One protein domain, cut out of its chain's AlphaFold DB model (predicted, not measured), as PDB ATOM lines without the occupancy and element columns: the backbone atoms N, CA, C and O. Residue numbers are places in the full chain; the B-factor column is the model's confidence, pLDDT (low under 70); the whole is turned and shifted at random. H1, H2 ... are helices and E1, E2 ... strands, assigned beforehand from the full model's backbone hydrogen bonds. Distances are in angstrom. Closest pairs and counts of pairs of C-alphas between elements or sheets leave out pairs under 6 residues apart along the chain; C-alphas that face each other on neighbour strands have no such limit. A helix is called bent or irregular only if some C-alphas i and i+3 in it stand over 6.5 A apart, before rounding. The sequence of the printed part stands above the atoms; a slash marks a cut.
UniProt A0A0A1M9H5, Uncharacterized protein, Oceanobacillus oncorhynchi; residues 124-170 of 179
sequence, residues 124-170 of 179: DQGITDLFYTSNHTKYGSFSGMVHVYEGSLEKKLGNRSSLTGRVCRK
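What this domain is: This is residues 124 to 170 of the 179 residues of an uncharacterized protein of Oceanobacillus oncorhynchi (UniProt A0A0A1M9H5). A long single helix, H1, sticks out as an arm from a small head, and the head is the hairpin of E1 and E2 at the arm's first end. Residues 147 to 170 of H1 stand free, and this arm makes most of the length. The printed part has 47 residues with two named strands and one named helix, in the order E1, E2, H1; the sheet E1 - E2 is antiparallel and the class is mixed, helices and strands. The whole is extended, with a radius of gyration of the C-alphas of 17.5 A, and a rod spanning 57 by 15 by 11 A.

Where its parts are: The printed part begins at Asp 124. E1 is residues 129 to 133, 10.1 A long from first to last C-alpha, and begins with C-alpha 129 at (-17.880, 37.658, 50.149). E2 is residues 138 to 141, 6.8 A long. H1 is residues 143 to 170, 40.4 A long, from C-alpha 143 at (-14.590, 38.190, 43.597) to C-alpha 170 at (17.110, 17.264, 29.719).

How they stand to each other: E1 and E2 form a hairpin, antiparallel at 179 degrees between their directions. C-alphas 130 and 140 face each other at 5.0 A. N 130 and O 140, 2.9 A apart, and N 139 and O 131, 2.9 A apart, are within hydrogen-bond range. The closest C-alphas of E1 and H1 are those of Asp 129 and Ser 143, 7.4 A apart. H1 has a kink of 26 degrees near residue 154; it is neither bent nor irregular, but only just: C-alphas 151 and 154 are 6.4 A apart. In H1, 22 of 24 O i to N i+4 pairs are within hydrogen-bond range.

The domain as a whole: The two C-alphas farthest apart, those of Asn 135 and Lys 170, are 57.5 A apart. The printed part has no cut. The links E1 to E2 and E2 to H1 are tight. The mean pLDDT of the printed part is 71.2, and residues 153 to 170 are under 70.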
ATOM      1  N   ASP A 124     -23.365  34.691  57.149       86.19
ATOM      2  CA  ASP A 124     -22.236  33.813  56.875       86.19
ATOM      3  C   ASP A 124     -21.027  34.634  56.408       86.19
ATOM      4  O   ASP A 124     -21.175  35.661  55.736       86.19
ATOM      5  N   GLN A 125     -19.827  34.202  56.788       83.50
ATOM      6  CA  GLN A 125     -18.572  34.798  56.334       83.50
ATOM      7  C   GLN A 125     -17.921  33.831  55.352       83.50
ATOM      8  O   GLN A 125     -17.431  32.772  55.739       83.50
ATOM      9  N   GLY A 126     -17.940  34.199  54.072       75.12
ATOM     10  CA  GLY A 126     -17.465  33.354  52.986       75.12
ATOM     11  C   GLY A 126     -16.086  33.757  52.475       75.12
ATOM     12  O   GLY A 126     -15.580  34.846  52.727       75.12
ATOM     13  N   ILE A 127     -15.483  32.874  51.679       73.56
ATOM     14  CA  ILE A 127     -14.207  33.147  50.996       73.56
ATOM     15  C   ILE A 127     -14.380  34.237  49.924       73.56
ATOM     16  O   ILE A 127     -13.497  35.066  49.719       73.56
ATOM     17  N   THR A 128     -15.518  34.241  49.228       73.88
ATOM     18  CA  THR A 128     -15.789  35.159  48.112       73.88
ATOM     19  C   THR A 128     -16.408  36.480  48.542       73.88
ATOM     20  O   THR A 128     -16.272  37.463  47.820       73.88
ATOM     21  N   ASP A 129     -17.096  36.516  49.683       81.06
ATOM     22  CA  ASP A 129     -17.880  37.658  50.149       81.06
ATOM     23  C   ASP A 129     -17.665  37.838  51.663       81.06
ATOM     24  O   ASP A 129     -17.745  36.869  52.413       81.06
ATOM     25  N   LEU A 130     -17.408  39.073  52.118       83.94
ATOM     26  CA  LEU A 130     -17.141  39.385  53.531       83.94
ATOM     27  C   LEU A 130     -18.331  39.025  54.430       83.94
ATOM     28  O   LEU A 130     -18.148  38.430  55.487       83.94
ATOM     29  N   PHE A 131     -19.543  39.380  53.998       86.62
ATOM     30  CA  PHE A 131     -20.778  38.949  54.644       86.62
ATOM     31  C   PHE A 131     -21.804  38.529  53.597       86.62
ATOM     32  O   PHE A 131     -22.134  39.301  52.692       86.62
ATOM     33  N   TYR A 132     -22.344  37.327  53.764       86.31
ATOM     34  CA  TYR A 132     -23.480  36.819  53.014       86.31
ATOM     35  C   TYR A 132     -24.675  36.668  53.946       86.31
ATOM     36  O   TYR A 132     -24.607  35.954  54.944       86.31
ATOM     37  N   THR A 133     -25.766  37.369  53.655       87.75
ATOM     38  CA  THR A 133     -26.965  37.303  54.492       87.75
ATOM     39  C   THR A 133     -27.918  36.215  54.004       87.75
ATOM     40  O   THR A 133     -27.978  35.920  52.809       87.75
ATOM     41  N   SER A 134     -28.733  35.665  54.907       86.19
ATOM     42  CA  SER A 134     -29.824  34.734  54.566       86.19
ATOM     43  C   SER A 134     -30.831  35.319  53.570       86.19
ATOM     44  O   SER A 134     -31.515  34.573  52.879       86.19
ATOM     45  N   ASN A 135     -30.875  36.647  53.439       87.12
ATOM     46  CA  ASN A 135     -31.696  37.365  52.462       87.12
ATOM     47  C   ASN A 135     -30.953  37.557  51.124       87.12
ATOM     48  O   ASN A 135     -31.222  38.502  50.384       87.12
ATOM     49  N   HIS A 136     -29.963  36.705  50.845       83.56
ATOM     50  CA  HIS A 136     -29.133  36.695  49.641       83.56
ATOM     51  C   HIS A 136     -28.393  38.011  49.350       83.56
ATOM     52  O   HIS A 136     -27.990  38.265  48.213       83.56
ATOM     53  N   THR A 137     -28.178  38.854  50.364       85.88
ATOM     54  CA  THR A 137     -27.442  40.114  50.201       85.88
ATOM     55  C   THR A 137     -25.954  39.887  50.447       85.88
ATOM     56  O   THR A 137     -25.565  39.286  51.450       85.88
ATOM     57  N   LYS A 138     -25.116  40.391  49.537       86.00
ATOM     58  CA  LYS A 138     -23.652  40.299  49.604       86.00
ATOM     59  C   LYS A 138     -23.051  41.637  50.009       86.00
ATOM     60  O   LYS A 138     -23.307  42.645  49.355       86.00
ATOM     61  N   TYR A 139     -22.202  41.634  51.029       83.94
ATOM     62  CA  TYR A 139     -21.407  42.792  51.425       83.94
ATOM     63  C   TYR A 139     -19.921  42.476  51.282       83.94
ATOM     64  O   TYR A 139     -19.468  41.424  51.721       83.94
ATOM     65  N   GLY A 140     -19.164  43.403  50.683       79.50
ATOM     66  CA  GLY A 140     -17.710  43.290  50.534       79.50
ATOM     67  C   GLY A 140     -17.276  42.082  49.702       79.50
ATOM     68  O   GLY A 140     -16.629  41.184  50.229       79.50
ATOM     69  N   SER A 141     -17.645  42.042  48.417       79.25
ATOM     70  CA  SER A 141     -17.239  40.944  47.533       79.25
ATOM     71  C   SER A 141     -15.749  41.017  47.194       79.25
ATOM     72  O   SER A 141     -15.252  42.036  46.715       79.25
ATOM     73  N   PHE A 142     -15.052  39.907  47.398       80.75
ATOM     74  CA  PHE A 142     -13.653  39.700  47.031       80.75
ATOM     75  C   PHE A 142     -13.490  39.044  45.658       80.75
ATOM     76  O   PHE A 142     -12.361  38.817  45.226       80.75
ATOM     77  N   SER A 143     -14.589  38.778  44.946       77.25
ATOM     78  CA  SER A 143     -14.590  38.190  43.597       77.25
ATOM     79  C   SER A 143     -13.613  38.882  42.638       77.25
ATOM     80  O   SER A 143     -12.826  38.217  41.970       77.25
ATOM     81  N   GLY A 144     -13.567  40.218  42.639       78.75
ATOM     82  CA  GLY A 144     -12.605  40.977  41.831       78.75
ATOM     83  C   GLY A 144     -11.140  40.685  42.183       78.75
ATOM     84  O   GLY A 144     -10.299  40.587  41.294       78.75
ATOM     85  N   MET A 145     -10.826  40.486  43.465       76.81
ATOM     86  CA  MET A 145      -9.468  40.174  43.922       76.81
ATOM     87  C   MET A 145      -9.082  38.722  43.614       76.81
ATOM     88  O   MET A 145      -7.943  38.467  43.224       76.81
ATOM     89  N   VAL A 146     -10.036  37.791  43.714       77.88
ATOM     90  CA  VAL A 146      -9.865  36.390  43.296       77.88
ATOM     91  C   VAL A 146      -9.578  36.313  41.795       77.88
ATOM     92  O   VAL A 146      -8.588  35.705  41.401       77.88
ATOM     93  N   HIS A 147     -10.338  37.030  40.961       79.50
ATOM     94  CA  HIS A 147     -10.084  37.084  39.518       79.50
ATOM     95  C   HIS A 147      -8.706  37.653  39.168       79.50
ATOM     96  O   HIS A 147      -8.039  37.166  38.252       79.50
ATOM     97  N   VAL A 148      -8.244  38.671  39.900       79.81
ATOM     98  CA  VAL A 148      -6.889  39.210  39.727       79.81
ATOM     99  C   VAL A 148      -5.834  38.182  40.148       79.81
ATOM    100  O   VAL A 148      -4.824  38.033  39.454       79.81
ATOM    101  N   TYR A 149      -6.053  37.451  41.242       77.62
ATOM    102  CA  TYR A 149      -5.155  36.395  41.714       77.62
ATOM    103  C   TYR A 149      -5.041  35.254  40.688       77.62
ATOM    104  O   TYR A 149      -3.940  34.977  40.210       77.62
ATOM    105  N   GLU A 150      -6.159  34.660  40.269       77.31
ATOM    106  CA  GLU A 150      -6.203  33.584  39.264       77.31
ATOM    107  C   GLU A 150      -5.616  34.045  37.921       77.31
ATOM    108  O   GLU A 150      -4.740  33.409  37.330       77.31
ATOM    109  N   GLY A 151      -6.024  35.227  37.452       78.19
ATOM    110  CA  GLY A 151      -5.593  35.760  36.164       78.19
ATOM    111  C   GLY A 151      -4.099  36.079  36.089       78.19
ATOM    112  O   GLY A 151      -3.499  35.934  35.020       78.19
ATOM    113  N   SER A 152      -3.485  36.510  37.195       75.88
ATOM    114  CA  SER A 152      -2.097  36.986  37.205       75.88
ATOM    115  C   SER A 152      -1.095  35.997  37.798       75.88
ATOM    116  O   SER A 152       0.018  35.890  37.276       75.88
ATOM    117  N   LEU A 153      -1.453  35.275  38.862       66.38
ATOM    118  CA  LEU A 153      -0.535  34.410  39.602       66.38
ATOM    119  C   LEU A 153      -0.596  32.968  39.113       66.38
ATOM    120  O   LEU A 153       0.464  32.388  38.874       66.38
ATOM    121  N   GLU A 154      -1.782  32.406  38.865       61.66
ATOM    122  CA  GLU A 154      -1.884  31.021  38.385       61.66
ATOM    123  C   GLU A 154      -1.300  30.858  36.980       61.66
ATOM    124  O   GLU A 154      -0.552  29.913  36.731       61.66
ATOM    125  N   LYS A 155      -1.498  31.834  36.081       64.06
ATOM    126  CA  LYS A 155      -0.841  31.831  34.757       64.06
ATOM    127  C   LYS A 155       0.688  31.886  34.856       64.06
ATOM    128  O   LYS A 155       1.387  31.219  34.092       64.06
ATOM    129  N   LYS A 156       1.233  32.654  35.806       64.62
ATOM    130  CA  LYS A 156       2.688  32.731  36.043       64.62
ATOM    131  C   LYS A 156       3.234  31.452  36.694       64.62
ATOM    132  O   LYS A 156       4.345  31.037  36.364       64.62
ATOM    133  N   LEU A 157       2.463  30.802  37.569       60.81
ATOM    134  CA  LEU A 157       2.793  29.514  38.195       60.81
ATOM    135  C   LEU A 157       2.711  28.336  37.208       60.81
ATOM    136  O   LEU A 157       3.613  27.498  37.199       60.81
ATOM    137  N   GLY A 158       1.713  28.302  36.319       59.78
ATOM    138  CA  GLY A 158       1.593  27.290  35.258       59.78
ATOM    139  C   GLY A 158       2.766  27.308  34.266       59.78
ATOM    140  O   GLY A 158       3.212  26.269  33.771       59.78
ATOM    141  N   ASN A 159       3.367  28.479  34.044       58.69
ATOM    142  CA  ASN A 159       4.604  28.600  33.267       58.69
ATOM    143  C   ASN A 159       5.854  28.109  34.022       58.69
ATOM    144  O   ASN A 159       6.847  27.747  33.392       58.69
ATOM    145  N   ARG A 160       5.827  28.050  35.360       50.47
ATOM    146  CA  ARG A 160       6.925  27.494  36.172       50.47
ATOM    147  C   ARG A 160       6.916  25.965  36.204       50.47
ATOM    148  O   ARG A 160       7.983  25.375  36.071       50.47
ATOM    149  N   SER A 161       5.750  25.327  36.328       56.06
ATOM    150  CA  SER A 161       5.629  23.857  36.346       56.06
ATOM    151  C   SER A 161       5.996  23.213  35.001       56.06
ATOM    152  O   SER A 161       6.653  22.170  34.949       56.06
ATOM    153  N   SER A 162       5.658  23.871  33.889       56.91
ATOM    154  CA  SER A 162       6.105  23.458  32.552       56.91
ATOM    155  C   SER A 162       7.619  23.635  32.340       56.91
ATOM    156  O   SER A 162       8.227  22.873  31.583       56.91
ATOM    157  N   LEU A 163       8.255  24.576  33.049       49.59
ATOM    158  CA  LEU A 163       9.710  24.755  33.070       49.59
ATOM    159  C   LEU A 163      10.421  23.633  33.846       49.59
ATOM    160  O   LEU A 163      11.398  23.080  33.339       49.59
ATOM    161  N   THR A 164       9.911  23.217  35.009       52.66
ATOM    162  CA  THR A 164      10.459  22.075  35.773       52.66
ATOM    163  C   THR A 164      10.327  20.750  35.017       52.66
ATOM    164  O   THR A 164      11.266  19.954  35.014       52.66
ATOM    165  N   GLY A 165       9.234  20.539  34.275       53.88
ATOM    166  CA  GLY A 165       9.089  19.378  33.386       53.88
ATOM    167  C   GLY A 165      10.112  19.340  32.237       53.88
ATOM    168  O   GLY A 165      10.567  18.263  31.843       53.88
ATOM    169  N   ARG A 166      10.533  20.504  31.716       49.25
ATOM    170  CA  ARG A 166      11.581  20.598  30.678       49.25
ATOM    171  C   ARG A 166      12.985  20.372  31.236       49.25
ATOM    172  O   ARG A 166      13.791  19.735  30.560       49.25
ATOM    173  N   VAL A 167      13.270  20.836  32.454       52.03
ATOM    174  CA  VAL A 167      14.554  20.587  33.134       52.03
ATOM    175  C   VAL A 167      14.716  19.096  33.458       52.03
ATOM    176  O   VAL A 167      15.753  18.518  33.139       52.03
ATOM    177  N   CYS A 168      13.668  18.423  33.948       46.59
ATOM    178  CA  CYS A 168      13.703  16.971  34.173       46.59
ATOM    179  C   CYS A 168      13.856  16.146  32.882       46.59
ATOM    180  O   CYS A 168      14.456  15.075  32.910       46.59
ATOM    181  N   ARG A 169      13.366  16.626  31.727       44.72
ATOM    182  CA  ARG A 169      13.549  15.922  30.440       44.72
ATOM    183  C   ARG A 169      14.959  16.050  29.856       44.72
ATOM    184  O   ARG A 169      15.355  15.159  29.110       44.72
ATOM    185  N   LYS A 170      15.719  17.102  30.186       47.94
ATOM    186  CA  LYS A 170      17.110  17.264  29.719       47.94
ATOM    187  C   LYS A 170      18.134  16.456  30.531       47.94
ATOM    188  O   LYS A 170      19.208  16.188  30.008       47.94
TER     189      LYS A 170